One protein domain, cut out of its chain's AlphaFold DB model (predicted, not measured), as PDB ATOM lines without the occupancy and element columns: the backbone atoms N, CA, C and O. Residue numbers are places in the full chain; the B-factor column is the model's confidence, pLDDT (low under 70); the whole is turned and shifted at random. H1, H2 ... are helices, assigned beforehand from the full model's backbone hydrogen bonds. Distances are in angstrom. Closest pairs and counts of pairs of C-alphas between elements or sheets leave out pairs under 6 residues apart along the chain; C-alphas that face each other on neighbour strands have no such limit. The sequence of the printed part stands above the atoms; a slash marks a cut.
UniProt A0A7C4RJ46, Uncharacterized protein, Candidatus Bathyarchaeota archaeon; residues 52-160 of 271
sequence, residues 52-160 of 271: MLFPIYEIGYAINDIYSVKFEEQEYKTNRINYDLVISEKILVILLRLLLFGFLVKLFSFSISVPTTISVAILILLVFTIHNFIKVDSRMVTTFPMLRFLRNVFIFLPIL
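What this domain is: This is residues 52 to 160 of the 271 residues of an uncharacterized protein of Candidatus Bathyarchaeota archaeon (UniProt A0A7C4RJ46). Two helical hairpins, H1 with H2 and H3 with H4, sit side by side through H1 and H3 in a flat slab, an uneven row H2, H1, H3, H4. The long loop 72 to 86 lies at one end. The 109 printed residues, all helix in class with no named strand, are only just compact, close to loose: radius of gyration of the C-alphas 15.5 A, spans 49 by 35 by 17 A.

How they stand to each other: H1, residues 52 to 71, touches H2, residues 87 to 108, opposite ways at a shallow tilt of 25 degrees; their closest C-alphas, Pro 55 and Arg 97, are 5.1 A apart. With residues 56 to 64 alone, H1 touches H3, residues 114 to 133, the same way; closest C-alphas Gly 60 and Thr 129, 5.8 A. H3 touches H4, residues 137 to 156, opposite ways at 18 degrees; closest C-alphas His 131 and Thr 143, 5.4 A. H2 and H4 are apart. Each O i to N i+4 pair is within hydrogen-bond range in H2 and H3, 12 of 16 in H1, 11 of 16 in H4.

Where its parts are: H1 starts at C-alpha 52 (-34.617, 5.566, 9.531); H4 ends at C-alpha 156 (-40.246, 1.635, 19.521). H2 is longest, 31.6 A.

The domain as a whole: The printed part has no cut. The H1 to H2 link is long. Residues 67 to 90, 109 to 112 and 135 to 142 have pLDDT under 70.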
ATOM      1  N   MET A  52     -35.665   6.561   9.790       85.50
ATOM      2  CA  MET A  52     -34.617   5.566   9.531       85.50
ATOM      3  C   MET A  52     -35.099   4.350   8.736       85.50
ATOM      4  O   MET A  52     -34.293   3.693   8.078       85.50
ATOM      5  N   LEU A  53     -36.396   4.037   8.758       85.25
ATOM      6  CA  LEU A  53     -36.932   2.926   7.974       85.25
ATOM      7  C   LEU A  53     -36.916   3.203   6.471       85.25
ATOM      8  O   LEU A  53     -36.766   2.257   5.698       85.25
ATOM      9  N   PHE A  54     -37.061   4.463   6.043       81.81
ATOM     10  CA  PHE A  54     -37.046   4.818   4.619       81.81
ATOM     11  C   PHE A  54     -35.777   4.335   3.914       81.81
ATOM     12  O   PHE A  54     -35.919   3.518   3.002       81.81
ATOM     13  N   PRO A  55     -34.555   4.724   4.341       83.00
ATOM     14  CA  PRO A  55     -33.343   4.265   3.679       83.00
ATOM     15  C   PRO A  55     -33.183   2.739   3.745       83.00
ATOM     16  O   PRO A  55     -32.729   2.148   2.770       83.00
ATOM     17  N   ILE A  56     -33.613   2.069   4.827       84.88
ATOM     18  CA  ILE A  56     -33.555   0.598   4.932       84.88
ATOM     19  C   ILE A  56     -34.434  -0.068   3.864       84.88
ATOM     20  O   ILE A  56     -33.967  -0.946   3.134       84.88
ATOM     21  N   TYR A  57     -35.700   0.347   3.748       80.88
ATOM     22  CA  TYR A  57     -36.617  -0.195   2.741       80.88
ATOM     23  C   TYR A  57     -36.117   0.060   1.330       80.88
ATOM     24  O   TYR A  57     -36.153  -0.816   0.470       80.88
ATOM     25  N   GLU A  58     -35.634   1.268   1.105       78.81
ATOM     26  CA  GLU A  58     -35.101   1.713  -0.163       78.81
ATOM     27  C   GLU A  58     -33.861   0.923  -0.613       78.81
ATOM     28  O   GLU A  58     -33.768   0.561  -1.787       78.81
ATOM     29  N   ILE A  59     -32.940   0.604   0.303       81.44
ATOM     30  CA  ILE A  59     -31.811  -0.303   0.033       81.44
ATOM     31  C   ILE A  59     -32.335  -1.702  -0.292       81.44
ATOM     32  O   ILE A  59     -31.904  -2.320  -1.264       81.44
ATOM     33  N   GLY A  60     -33.299  -2.194   0.484       81.19
ATOM     34  CA  GLY A  60     -33.921  -3.488   0.247       81.19
ATOM     35  C   GLY A  60     -34.573  -3.609  -1.136       81.19
ATOM     36  O   GLY A  60     -34.471  -4.659  -1.774       81.19
ATOM     37  N   TYR A  61     -35.222  -2.541  -1.616       76.25
ATOM     38  CA  TYR A  61     -35.799  -2.488  -2.961       76.25
ATOM     39  C   TYR A  61     -34.702  -2.472  -4.022       76.25
ATOM     40  O   TYR A  61     -34.785  -3.231  -4.979       76.25
ATOM     41  N   ALA A  62     -33.640  -1.689  -3.822       76.25
ATOM     42  CA  ALA A  62     -32.520  -1.653  -4.756       76.25
ATOM     43  C   ALA A  62     -31.831  -3.024  -4.892       76.25
ATOM     44  O   ALA A  62     -31.490  -3.436  -5.999       76.25
ATOM     45  N   ILE A  63     -31.674  -3.762  -3.786       77.75
ATOM     46  CA  ILE A  63     -31.196  -5.151  -3.813       77.75
ATOM     47  C   ILE A  63     -32.153  -6.008  -4.642       77.75
ATOM     48  O   ILE A  63     -31.706  -6.709  -5.547       77.75
ATOM     49  N   ASN A  64     -33.458  -5.931  -4.370       75.25
ATOM     50  CA  ASN A  64     -34.450  -6.688  -5.125       75.25
ATOM     51  C   ASN A  64     -34.367  -6.403  -6.632       75.25
ATOM     52  O   ASN A  64     -34.339  -7.349  -7.407       75.25
ATOM     53  N   ASP A  65     -34.242  -5.140  -7.037       70.50
ATOM     54  CA  ASP A  65     -34.156  -4.740  -8.445       70.50
ATOM     55  C   ASP A  65     -32.892  -5.275  -9.140       70.50
ATOM     56  O   ASP A  65     -32.923  -5.630 -10.316       70.50
ATOM     57  N   ILE A  66     -31.764  -5.370  -8.428       71.50
ATOM     58  CA  ILE A  66     -30.523  -5.951  -8.972       71.50
ATOM     59  C   ILE A  66     -30.687  -7.454  -9.238       71.50
ATOM     60  O   ILE A  66     -30.133  -7.980 -10.208       71.50
ATOM     61  N   TYR A  67     -31.435  -8.156  -8.386       68.12
ATOM     62  CA  TYR A  67     -31.630  -9.597  -8.510       68.12
ATOM     63  C   TYR A  67     -32.823  -9.982  -9.394       68.12
ATOM     64  O   TYR A  67     -32.724 -10.963 -10.128       68.12
ATOM     65  N   SER A  68     -33.928  -9.234  -9.379       61.34
ATOM     66  CA  SER A  68     -35.115  -9.508 -10.203       61.34
ATOM     67  C   SER A  68     -34.780  -9.489 -11.694       61.34
ATOM     68  O   SER A  68     -35.178 -10.399 -12.421       61.34
ATOM     69  N   VAL A  69     -33.914  -8.560 -12.120       55.66
ATOM     70  CA  VAL A  69     -33.380  -8.458 -13.492       55.66
ATOM     71  C   VAL A  69     -32.695  -9.748 -13.968       55.66
ATOM     72  O   VAL A  69     -32.668 -10.008 -15.169       55.66
ATOM     73  N   LYS A  70     -32.168 -10.584 -13.061       52.50
ATOM     74  CA  LYS A  70     -31.488 -11.844 -13.412       52.50
ATOM     75  C   LYS A  70     -32.411 -13.065 -13.483       52.50
ATOM     76  O   LYS A  70     -31.998 -14.077 -14.039       52.50
ATOM     77  N   PHE A  71     -33.613 -13.003 -12.906       52.22
ATOM     78  CA  PHE A  71     -34.428 -14.200 -12.638       52.22
ATOM     79  C   PHE A  71     -35.921 -14.053 -12.975       52.22
ATOM     80  O   PHE A  71     -36.709 -14.925 -12.606       52.22
ATOM     81  N   GLU A  72     -36.362 -12.948 -13.575       50.62
ATOM     82  CA  GLU A  72     -37.738 -12.803 -14.071       50.62
ATOM     83  C   GLU A  72     -37.843 -13.231 -15.540       50.62
ATOM     84  O   GLU A  72     -37.224 -12.636 -16.422       50.62
ATOM     85  N   GLU A  73     -38.661 -14.258 -15.795       49.69
ATOM     86  CA  GLU A  73     -39.246 -14.497 -17.114       49.69
ATOM     87  C   GLU A  73     -40.087 -13.274 -17.514       49.69
ATOM     88  O   GLU A  73     -40.698 -12.615 -16.668       49.69
ATOM     89  N   GLN A  74     -40.079 -12.949 -18.808       51.47
ATOM     90  CA  GLN A  74     -40.517 -11.668 -19.380       51.47
ATOM     91  C   GLN A  74     -41.931 -11.192 -18.975       51.47
ATOM     92  O   GLN A  74     -42.205 -10.001 -19.098       51.47
ATOM     93  N   GLU A  75     -42.806 -12.065 -18.468       45.09
ATOM     94  CA  GLU A  75     -44.196 -11.742 -18.110       45.09
ATOM     95  C   GLU A  75     -44.382 -11.013 -16.768       45.09
ATOM     96  O   GLU A  75     -45.361 -10.285 -16.611       45.09
ATOM     97  N   TYR A  76     -43.460 -11.143 -15.806       45.66
ATOM     98  CA  TYR A  76     -43.622 -10.566 -14.457       45.66
ATOM     99  C   TYR A  76     -42.709  -9.378 -14.162       45.66
ATOM    100  O   TYR A  76     -42.531  -9.033 -12.992       45.66
ATOM    101  N   LYS A  77     -42.199  -8.696 -15.199       49.38
ATOM    102  CA  LYS A  77     -41.566  -7.380 -15.038       49.38
ATOM    103  C   LYS A  77     -42.600  -6.399 -14.506       49.38
ATOM    104  O   LYS A  77     -43.300  -5.711 -15.247       49.38
ATOM    105  N   THR A  78     -42.739  -6.349 -13.189       46.66
ATOM    106  CA  THR A  78     -43.524  -5.309 -12.549       46.66
ATOM    107  C   THR A  78     -42.820  -3.994 -12.861       46.66
ATOM    108  O   THR A  78     -41.722  -3.744 -12.377       46.66
ATOM    109  N   ASN A  79     -43.443  -3.177 -13.720       43.19
ATOM    110  CA  ASN A  79     -43.051  -1.807 -14.077       43.19
ATOM    111  C   ASN A  79     -43.054  -0.903 -12.832       43.19
ATOM    112  O   ASN A  79     -43.872   0.011 -12.727       43.19
ATOM    113  N   ARG A  80     -42.236  -1.198 -11.817       47.38
ATOM    114  CA  ARG A  80     -42.326  -0.517 -10.527       47.38
ATOM    115  C   ARG A  80     -41.493   0.744 -10.456       47.38
ATOM    116  O   ARG A  80     -41.946   1.658  -9.790       47.38
ATOM    117  N   ILE A  81     -40.422   0.850 -11.236       42.81
ATOM    118  CA  ILE A  81     -39.926   2.085 -11.848       42.81
ATOM    119  C   ILE A  81     -39.142   1.634 -13.090       42.81
ATOM    120  O   ILE A  81     -38.300   0.744 -12.987       42.81
ATOM    121  N   ASN A  82     -39.404   2.226 -14.259       41.88
ATOM    122  CA  ASN A  82     -38.556   2.046 -15.439       41.88
ATOM    123  C   ASN A  82     -37.260   2.839 -15.203       41.88
ATOM    124  O   ASN A  82     -37.083   3.943 -15.706       41.88
ATOM    125  N   TYR A  83     -36.403   2.347 -14.308       46.88
ATOM    126  CA  TYR A  83     -35.089   2.930 -14.107       46.88
ATOM    127  C   TYR A  83     -34.193   2.419 -15.232       46.88
ATOM    128  O   TYR A  83     -33.372   1.525 -15.012       46.88
ATOM    129  N   ASP A  84     -34.285   3.071 -16.392       50.84
ATOM    130  CA  ASP A  84     -33.199   3.154 -17.385       50.84
ATOM    131  C   ASP A  84     -31.982   3.929 -16.820       50.84
ATOM    132  O   ASP A  84     -31.193   4.516 -17.553       50.84
ATOM    133  N   LEU A  85     -31.829   3.964 -15.492       54.09
ATOM    134  CA  LEU A  85     -30.689   4.560 -14.823       54.09
ATOM    135  C   LEU A  85     -29.498   3.618 -14.935       54.09
ATOM    136  O   LEU A  85     -29.592   2.410 -14.668       54.09
ATOM    137  N   VAL A  86     -28.360   4.203 -15.280       61.88
ATOM    138  CA  VAL A  86     -27.078   3.513 -15.386       61.88
ATOM    139  C   VAL A  86     -26.707   2.960 -14.003       61.88
ATOM    140  O   VAL A  86     -27.043   3.537 -12.968       61.88
ATOM    141  N   ILE A  87     -26.009   1.821 -13.947       66.81
ATOM    142  CA  ILE A  87     -25.594   1.156 -12.692       66.81
ATOM    143  C   ILE A  87     -24.936   2.141 -11.700       66.81
ATOM    144  O   ILE A  87     -25.146   2.035 -10.492       66.81
ATOM    145  N   SER A  88     -24.197   3.133 -12.204       67.88
ATOM    146  CA  SER A  88     -23.566   4.206 -11.426       67.88
ATOM    147  C   SER A  88     -24.560   5.068 -10.635       67.88
ATOM    148  O   SER A  88     -24.300   5.389  -9.478       67.88
ATOM    149  N   GLU A  89     -25.714   5.404 -11.209       67.56
ATOM    150  CA  GLU A  89     -26.749   6.214 -10.553       67.56
ATOM    151  C   GLU A  89     -27.442   5.422  -9.437       67.56
ATOM    152  O   GLU A  89     -27.702   5.957  -8.359       67.56
ATOM    153  N   LYS A  90     -27.655   4.113  -9.640       67.06
ATOM    154  CA  LYS A  90     -28.199   3.218  -8.602       67.06
ATOM    155  C   LYS A  90     -27.262   3.123  -7.397       67.06
ATOM    156  O   LYS A  90     -27.718   3.197  -6.257       67.06
ATOM    157  N   ILE A  91     -25.955   3.009  -7.643       73.50
ATOM    158  CA  ILE A  91     -24.934   2.983  -6.585       73.50
ATOM    159  C   ILE A  91     -24.909   4.313  -5.821       73.50
ATOM    160  O   ILE A  91     -24.880   4.301  -4.590       73.50
ATOM    161  N   LEU A  92     -24.980   5.450  -6.523       78.00
ATOM    162  CA  LEU A  92     -25.012   6.771  -5.892       78.00
ATOM    163  C   LEU A  92     -26.230   6.938  -4.970       78.00
ATOM    164  O   LEU A  92     -26.085   7.405  -3.842       78.00
ATOM    165  N   VAL A  93     -27.416   6.506  -5.410       74.62
ATOM    166  CA  VAL A  93     -28.643   6.557  -4.596       74.62
ATOM    167  C   VAL A  93     -28.517   5.694  -3.338       74.62
ATOM    168  O   VAL A  93     -28.869   6.151  -2.249       74.62
ATOM    169  N   ILE A  94     -27.985   4.471  -3.449       78.31
ATOM    170  CA  ILE A  94     -27.725   3.608  -2.284       78.31
ATOM    171  C   ILE A  94     -26.756   4.293  -1.314       78.31
ATOM    172  O   ILE A  94     -27.001   4.305  -0.108       78.31
ATOM    173  N   LEU A  95     -25.684   4.900  -1.829       82.44
ATOM    174  CA  LEU A  95     -24.683   5.581  -1.013       82.44
ATOM    175  C   LEU A  95     -25.273   6.785  -0.265       82.44
ATOM    176  O   LEU A  95     -25.071   6.909   0.941       82.44
ATOM    177  N   LEU A  96     -26.068   7.624  -0.936       81.56
ATOM    178  CA  LEU A  96     -26.773   8.745  -0.297       81.56
ATOM    179  C   LEU A  96     -27.725   8.269   0.812       81.56
ATOM    180  O   LEU A  96     -27.788   8.878   1.878       81.56
ATOM    181  N   ARG A  97     -28.425   7.150   0.597       79.69
ATOM    182  CA  ARG A  97     -29.331   6.546   1.589       79.69
ATOM    183  C   ARG A  97     -28.585   5.971   2.791       79.69
ATOM    184  O   ARG A  97     -29.040   6.141   3.921       79.69
ATOM    185  N   LEU A  98     -27.425   5.349   2.575       84.06
ATOM    186  CA  LEU A  98     -26.544   4.888   3.654       84.06
ATOM    187  C   LEU A  98     -25.982   6.057   4.471       84.06
ATOM    188  O   LEU A  98     -25.944   5.974   5.697       84.06
ATOM    189  N   LEU A  99     -25.597   7.160   3.817       85.19
ATOM    190  CA  LEU A  99     -25.154   8.377   4.501       85.19
ATOM    191  C   LEU A  99     -26.278   8.988   5.343       85.19
ATOM    192  O   LEU A  99     -26.047   9.331   6.502       85.19
ATOM    193  N   LEU A 100     -27.498   9.065   4.800       84.88
ATOM    194  CA  LEU A 100     -28.671   9.520   5.547       84.88
ATOM    195  C   LEU A 100     -28.952   8.613   6.750       84.88
ATOM    196  O   LEU A 100     -29.177   9.113   7.849       84.88
ATOM    197  N   PHE A 101     -28.893   7.290   6.573       84.88
ATOM    198  CA  PHE A 101     -29.053   6.343   7.675       84.88
ATOM    199  C   PHE A 101     -27.980   6.546   8.753       84.88
ATOM    200  O   PHE A 101     -28.316   6.677   9.926       84.88
ATOM    201  N   GLY A 102     -26.704   6.649   8.371       85.06
ATOM    202  CA  GLY A 102     -25.607   6.908   9.306       85.06
ATOM    203  C   GLY A 102     -25.759   8.237  10.052       85.06
ATOM    204  O   GLY A 102     -25.534   8.296  11.261       85.06
ATOM    205  N   PHE A 103     -26.205   9.291   9.360       86.00
ATOM    206  CA  PHE A 103     -26.525  10.583   9.969       86.00
ATOM    207  C   PHE A 103     -27.653  10.462  10.998       86.00
ATOM    208  O   PHE A 103     -27.497  10.924  12.129       86.00
ATOM    209  N   LEU A 104     -28.751   9.785  10.645       83.38
ATOM    210  CA  LEU A 104     -29.856   9.537  11.567       83.38
ATOM    211  C   LEU A 104     -29.388   8.721  12.778       83.38
ATOM    212  O   LEU A 104     -29.729   9.077  13.899       83.38
ATOM    213  N   VAL A 105     -28.579   7.670  12.586       82.56
ATOM    214  CA  VAL A 105     -28.060   6.826  13.684       82.56
ATOM    215  C   VAL A 105     -27.182   7.640  14.626       82.56
ATOM    216  O   VAL A 105     -27.275   7.486  15.841       82.56
ATOM    217  N   LYS A 106     -26.372   8.556  14.087       83.62
ATOM    218  CA  LYS A 106     -25.573   9.479  14.895       83.62
ATOM    219  C   LYS A 106     -26.456  10.404  15.733       83.62
ATOM    220  O   LYS A 106     -26.203  10.531  16.928       83.62
ATOM    221  N   LEU A 107     -27.498  11.000  15.143       78.81
ATOM    222  CA  LEU A 107     -28.484  11.802  15.886       78.81
ATOM    223  C   LEU A 107     -29.190  10.989  16.985       78.81
ATOM    224  O   LEU A 107     -29.619  11.549  17.986       78.81
ATOM    225  N   PHE A 108     -29.266   9.670  16.811       72.44
ATOM    226  CA  PHE A 108     -29.915   8.714  17.708       72.44
ATOM    227  C   PHE A 108     -29.047   8.133  18.818       72.44
ATOM    228  O   PHE A 108     -29.561   7.460  19.708       72.44
ATOM    229  N   SER A 109     -27.736   8.369  18.773       66.69
ATOM    230  CA  SER A 109     -26.767   7.721  19.668       66.69
ATOM    231  C   SER A 109     -26.915   8.079  21.156       66.69
ATOM    232  O   SER A 109     -26.178   7.550  21.982       66.69
ATOM    233  N   PHE A 110     -27.880   8.935  21.508       64.56
ATOM    234  CA  PHE A 110     -28.169   9.349  22.878       64.56
ATOM    235  C   PHE A 110     -29.022   8.351  23.680       64.56
ATOM    236  O   PHE A 110     -28.944   8.386  24.904       64.56
ATOM    237  N   SER A 111     -29.815   7.474  23.044       62.72
ATOM    238  CA  SER A 111     -30.805   6.635  23.757       62.72
ATOM    239  C   SER A 111     -30.612   5.119  23.628       62.72
ATOM    240  O   SER A 111     -30.957   4.386  24.552       62.72
ATOM    241  N   ILE A 112     -30.032   4.619  22.533       67.75
ATOM    242  CA  ILE A 112     -29.726   3.187  22.358       67.75
ATOM    243  C   ILE A 112     -28.268   3.004  21.954       67.75
ATOM    244  O   ILE A 112     -27.687   3.822  21.242       67.75
ATOM    245  N   SER A 113     -27.700   1.853  22.327       76.38
ATOM    246  CA  SER A 113     -26.429   1.402  21.774       76.38
ATOM    247  C   SER A 113     -26.489   1.339  20.235       76.38
ATOM    248  O   SER A 113     -27.302   0.627  19.640       76.38
ATOM    249  N   VAL A 114     -25.587   2.074  19.580       80.69
ATOM    250  CA  VAL A 114     -25.401   2.046  18.120       80.69
ATOM    251  C   VAL A 114     -25.326   0.606  17.569       80.69
ATOM    252  O   VAL A 114     -25.988   0.337  16.561       80.69
ATOM    253  N   PRO A 115     -24.627  -0.354  18.221       82.38
ATOM    254  CA  PRO A 115     -24.631  -1.754  17.795       82.38
ATOM    255  C   PRO A 115     -26.023  -2.395  17.731       82.38
ATOM    256  O   PRO A 115     -26.309  -3.119  16.776       82.38
ATOM    257  N   THR A 116     -26.906  -2.125  18.700       80.00
ATOM    258  CA  THR A 116     -28.267  -2.685  18.711       80.00
ATOM    259  C   THR A 116     -29.078  -2.156  17.530       80.00
ATOM    260  O   THR A 116     -29.669  -2.944  16.793       80.00
ATOM    261  N   THR A 117     -29.058  -0.840  17.298       83.00
ATOM    262  CA  THR A 117     -29.782  -0.202  16.186       83.00
ATOM    263  C   THR A 117     -29.324  -0.749  14.837       83.00
ATOM    264  O   THR A 117     -30.151  -1.122  14.003       83.00
ATOM    265  N   ILE A 118     -28.007  -0.870  14.635       85.12
ATOM    266  CA  ILE A 118     -27.433  -1.446  13.412       85.12
ATOM    267  C   ILE A 118     -27.857  -2.913  13.251       85.12
ATOM    268  O   ILE A 118     -28.273  -3.311  12.165       85.12
ATOM    269  N   SER A 119     -27.815  -3.707  14.323       83.12
ATOM    270  CA  SER A 119     -28.183  -5.128  14.280       83.12
ATOM    271  C   SER A 119     -29.646  -5.335  13.873       83.12
ATOM    272  O   SER A 119     -29.939  -6.163  13.010       83.12
ATOM    273  N   VAL A 120     -30.570  -4.550  14.437       82.69
ATOM    274  CA  VAL A 120     -31.995  -4.620  14.074       82.69
ATOM    275  C   VAL A 120     -32.222  -4.127  12.641       82.69
ATOM    276  O   VAL A 120     -32.993  -4.746  11.908       82.69
ATOM    277  N   ALA A 121     -31.527  -3.075  12.200       86.00
ATOM    278  CA  ALA A 121     -31.612  -2.592  10.819       86.00
ATOM    279  C   ALA A 121     -31.138  -3.645   9.802       86.00
ATOM    280  O   ALA A 121     -31.809  -3.870   8.793       86.00
ATOM    281  N   ILE A 122     -30.031  -4.340  10.088       86.06
ATOM    282  CA  ILE A 122     -29.534  -5.456   9.269       86.06
ATOM    283  C   ILE A 122     -30.556  -6.595   9.233       86.06
ATOM    284  O   ILE A 122     -30.821  -7.143   8.165       86.06
ATOM    285  N   LEU A 123     -31.170  -6.931  10.370       86.56
ATOM    286  CA  LEU A 123     -32.197  -7.971  10.430       86.56
ATOM    287  C   LEU A 123     -33.444  -7.598   9.613       86.56
ATOM    288  O   LEU A 123     -33.974  -8.445   8.892       86.56
ATOM    289  N   ILE A 124     -33.893  -6.339   9.675       86.25
ATOM    290  CA  ILE A 124     -34.983  -5.834   8.824       86.25
ATOM    291  C   ILE A 124     -34.604  -5.966   7.355       86.25
ATOM    292  O   ILE A 124     -35.400  -6.492   6.578       86.25
ATOM    293  N   LEU A 125     -33.406  -5.511   6.980       86.12
ATOM    294  CA  LEU A 125     -32.928  -5.583   5.605       86.12
ATOM    295  C   LEU A 125     -32.911  -7.034   5.114       86.12
ATOM    296  O   LEU A 125     -33.458  -7.319   4.056       86.12
ATOM    297  N   LEU A 126     -32.380  -7.957   5.917       84.44
ATOM    298  CA  LEU A 126     -32.351  -9.386   5.613       84.44
ATOM    299  C   LEU A 126     -33.758  -9.955   5.402       84.44
ATOM    300  O   LEU A 126     -34.018 -10.581   4.376       84.44
ATOM    301  N   VAL A 127     -34.679  -9.735   6.346       84.56
ATOM    302  CA  VAL A 127     -36.055 -10.249   6.244       84.56
ATOM    303  C   VAL A 127     -36.786  -9.635   5.057       84.56
ATOM    304  O   VAL A 127     -37.528 -10.337   4.374       84.56
ATOM    305  N   PHE A 128     -36.561  -8.355   4.771       82.81
ATOM    306  CA  PHE A 128     -37.128  -7.688   3.606       82.81
ATOM    307  C   PHE A 128     -36.590  -8.262   2.296       82.81
ATOM    308  O   PHE A 128     -37.357  -8.559   1.383       82.81
ATOM    309  N   THR A 129     -35.282  -8.486   2.219       79.69
ATOM    310  CA  THR A 129     -34.638  -9.133   1.080       79.69
ATOM    311  C   THR A 129     -35.182 -10.549   0.877       79.69
ATOM    312  O   THR A 129     -35.593 -10.878  -0.232       79.69
ATOM    313  N   ILE A 130     -35.295 -11.362   1.934       79.75
ATOM    314  CA  ILE A 130     -35.914 -12.698   1.867       79.75
ATOM    315  C   ILE A 130     -37.378 -12.600   1.417       79.75
ATOM    316  O   ILE A 130     -37.798 -13.360   0.548       79.75
ATOM    317  N   HIS A 131     -38.155 -11.668   1.979       80.50
ATOM    318  CA  HIS A 131     -39.556 -11.450   1.610       80.50
ATOM    319  C   HIS A 131     -39.705 -11.179   0.111       80.50
ATOM    320  O   HIS A 131     -40.573 -11.773  -0.520       80.50
ATOM    321  N   ASN A 132     -38.829 -10.349  -0.456       74.12
ATOM    322  CA  ASN A 132     -38.854 -10.018  -1.879       74.12
ATOM    323  C   ASN A 132     -38.322 -11.148  -2.774       74.12
ATOM    324  O   ASN A 132     -38.800 -11.321  -3.891       74.12
ATOM    325  N   PHE A 133     -37.373 -11.955  -2.289       74.44
ATOM    326  CA  PHE A 133     -36.901 -13.137  -3.016       74.44
ATOM    327  C   PHE A 133     -37.947 -14.252  -3.094       74.44
ATOM    328  O   PHE A 133     -37.932 -15.062  -4.026       74.44
ATOM    329  N   ILE A 134     -38.862 -14.323  -2.128       73.00
ATOM    330  CA  ILE A 134     -39.948 -15.295  -2.140       73.00
ATOM    331  C   ILE A 134     -40.996 -14.864  -3.172       73.00
ATOM    332  O   ILE A 134     -41.874 -14.053  -2.903       73.00
ATOM    333  N   LYS A 135     -40.940 -15.476  -4.357       64.56
ATOM    334  CA  LYS A 135     -41.909 -15.233  -5.440       64.56
ATOM    335  C   LYS A 135     -43.253 -15.945  -5.241       64.56
ATOM    336  O   LYS A 135     -44.243 -15.586  -5.866       64.56
ATOM    337  N   VAL A 136     -43.303 -16.959  -4.372       61.44
ATOM    338  CA  VAL A 136     -44.515 -17.758  -4.132       61.44
ATOM    339  C   VAL A 136     -45.423 -17.045  -3.128       61.44
ATOM    340  O   VAL A 136     -45.063 -16.903  -1.956       61.44
ATOM    341  N   ASP A 137     -46.625 -16.662  -3.564       58.78
ATOM    342  CA  ASP A 137     -47.618 -15.935  -2.757       58.78
ATOM    343  C   ASP A 137     -47.901 -16.585  -1.393       58.78
ATOM    344  O   ASP A 137     -47.966 -15.891  -0.376       58.78
ATOM    345  N   SER A 138     -47.982 -17.918  -1.330       54.25
ATOM    346  CA  SER A 138     -48.228 -18.652  -0.080       54.25
ATOM    347  C   SER A 138     -47.082 -18.548   0.934       54.25
ATOM    348  O   SER A 138     -47.318 -18.626   2.138       54.25
ATOM    349  N   ARG A 139     -45.845 -18.321   0.476       60.44
ATOM    350  CA  ARG A 139     -44.659 -18.152   1.331       60.44
ATOM    351  C   ARG A 139     -44.399 -16.679   1.680       60.44
ATOM    352  O   ARG A 139     -43.799 -16.403   2.712       60.44
ATOM    353  N   MET A 140     -44.894 -15.715   0.897       62.53
ATOM    354  CA  MET A 140     -44.858 -14.290   1.283       62.53
ATOM    355  C   MET A 140     -45.694 -14.005   2.539       62.53
ATOM    356  O   MET A 140     -45.399 -13.088   3.308       62.53
ATOM    357  N   VAL A 141     -46.715 -14.830   2.779       62.47
ATOM    358  CA  VAL A 141     -47.562 -14.776   3.975       62.47
ATOM    359  C   VAL A 141     -46.779 -15.018   5.268       62.47
ATOM    360  O   VAL A 141     -47.175 -14.486   6.299       62.47
ATOM    361  N   THR A 142     -45.675 -15.772   5.251       66.38
ATOM    362  CA  THR A 142     -44.897 -16.054   6.472       66.38
ATOM    363  C   THR A 142     -43.888 -14.956   6.793       66.38
ATOM    364  O   THR A 142     -43.617 -14.687   7.961       66.38
ATOM    365  N   THR A 143     -43.372 -14.264   5.775       70.94
ATOM    366  CA  THR A 143     -42.364 -13.204   5.932       70.94
ATOM    367  C   THR A 143     -42.973 -11.820   6.154       70.94
ATOM    368  O   THR A 143     -42.368 -10.976   6.813       70.94
ATOM    369  N   PHE A 144     -44.206 -11.584   5.700       71.69
ATOM    370  CA  PHE A 144     -44.926 -10.332   5.946       71.69
ATOM    371  C   PHE A 144     -45.198 -10.015   7.438       71.69
ATOM    372  O   PHE A 144     -44.945  -8.877   7.851       71.69
ATOM    373  N   PRO A 145     -45.665 -10.968   8.276       71.25
ATOM    374  CA  PRO A 145     -45.775 -10.779   9.722       71.25
ATOM    375  C   PRO A 145     -44.429 -10.408  10.348       71.25
ATOM    376  O   PRO A 145     -44.354  -9.456  11.119       71.25
ATOM    377  N   MET A 146     -43.361 -11.121   9.971       72.12
ATOM    378  CA  MET A 146     -42.011 -10.896  10.498       72.12
ATOM    379  C   MET A 146     -41.503  -9.493  10.159       72.12
ATOM    380  O   MET A 146     -41.000  -8.793  11.033       72.12
ATOM    381  N   LEU A 147     -41.707  -9.037   8.921       79.62
ATOM    382  CA  LEU A 147     -41.339  -7.687   8.503       79.62
ATOM    383  C   LEU A 147     -42.075  -6.614   9.316       79.62
ATOM    384  O   LEU A 147     -41.472  -5.641   9.767       79.62
ATOM    385  N   ARG A 148     -43.388  -6.782   9.507       79.56
ATOM    386  CA  ARG A 148     -44.198  -5.845  10.299       79.56
ATOM    387  C   ARG A 148     -43.775  -5.820  11.760       79.56
ATOM    388  O   ARG A 148     -43.701  -4.737  12.335       79.56
ATOM    389  N   PHE A 149     -43.503  -6.992  12.328       80.56
ATOM    390  CA  PHE A 149     -43.005  -7.130  13.689       80.56
ATOM    391  C   PHE A 149     -41.692  -6.361  13.853       80.56
ATOM    392  O   PHE A 149     -41.631  -5.428  14.649       80.56
ATOM    393  N   LEU A 150     -40.685  -6.672  13.031       81.62
ATOM    394  CA  LEU A 150     -39.361  -6.053  13.111       81.62
ATOM    395  C   LEU A 150     -39.400  -4.540  12.890       81.62
ATOM    396  O   LEU A 150     -38.738  -3.802  13.614       81.62
ATOM    397  N   ARG A 151     -40.220  -4.066  11.944       84.75
ATOM    398  CA  ARG A 151     -40.429  -2.632  11.712       84.75
ATOM    399  C   ARG A 151     -40.894  -1.924  12.979       84.75
ATOM    400  O   ARG A 151     -40.377  -0.871  13.327       84.75
ATOM    401  N   ASN A 152     -41.899  -2.482  13.645       83.12
ATOM    402  CA  ASN A 152     -42.453  -1.857  14.834       83.12
ATOM    403  C   ASN A 152     -41.483  -1.965  16.020       83.12
ATOM    404  O   ASN A 152     -41.329  -0.986  16.737       83.12
ATOM    405  N   VAL A 153     -40.793  -3.101  16.192       83.25
ATOM    406  CA  VAL A 153     -39.718  -3.230  17.194       83.25
ATOM    407  C   VAL A 153     -38.697  -2.115  17.010       83.25
ATOM    408  O   VAL A 153     -38.396  -1.412  17.962       83.25
ATOM    409  N   PHE A 154     -38.221  -1.904  15.785       85.38
ATOM    410  CA  PHE A 154     -37.227  -0.877  15.487       85.38
ATOM    411  C   PHE A 154     -37.711   0.545  15.787       85.38
ATOM    412  O   PHE A 154     -36.942   1.339  16.315       85.38
ATOM    413  N   ILE A 155     -38.982   0.857  15.498       86.12
ATOM    414  CA  ILE A 155     -39.566   2.174  15.795       86.12
ATOM    415  C   ILE A 155     -39.618   2.448  17.301       86.12
ATOM    416  O   ILE A 155     -39.382   3.576  17.722       86.12
ATOM    417  N   PHE A 156     -39.974   1.440  18.098       85.56
ATOM    418  CA  PHE A 156     -40.246   1.635  19.521       85.56
ATOM    419  C   PHE A 156     -39.046   1.377  20.417       85.56
ATOM    420  O   PHE A 156     -38.985   1.989  21.473       85.56
ATOM    421  N   LEU A 157     -38.073   0.567  19.988       83.31
ATOM    422  CA  LEU A 157     -36.841   0.265  20.728       83.31
ATOM    423  C   LEU A 157     -36.212   1.463  21.477       83.31
ATOM    424  O   LEU A 157     -35.787   1.259  22.607       83.31
ATOM    425  N   PRO A 158     -36.149   2.688  20.916       79.38
ATOM    426  CA  PRO A 158     -35.469   3.821  21.561       79.38
ATOM    427  C   PRO A 158     -36.296   4.513  22.627       79.38
ATOM    428  O   PRO A 158     -35.772   5.338  23.364       79.38
ATOM    429  N   ILE A 159     -37.590   4.216  22.639       83.19
ATOM    430  CA  ILE A 159     -38.589   4.836  23.494       83.19
ATOM    431  C   ILE A 159     -38.890   3.933  24.700       83.19
ATOM    432  O   ILE A 159     -39.460   4.379  25.686       83.19
ATOM    433  N   LEU A 160     -38.510   2.651  24.638       83.44
ATOM    434  CA  LEU A 160     -38.702   1.708  25.738       83.44
ATOM    435  C   LEU A 160     -37.598   1.907  26.777       83.44
ATOM    436  O   LEU A 160     -36.434   1.589  26.536       83.44
TER     437      LEU A 160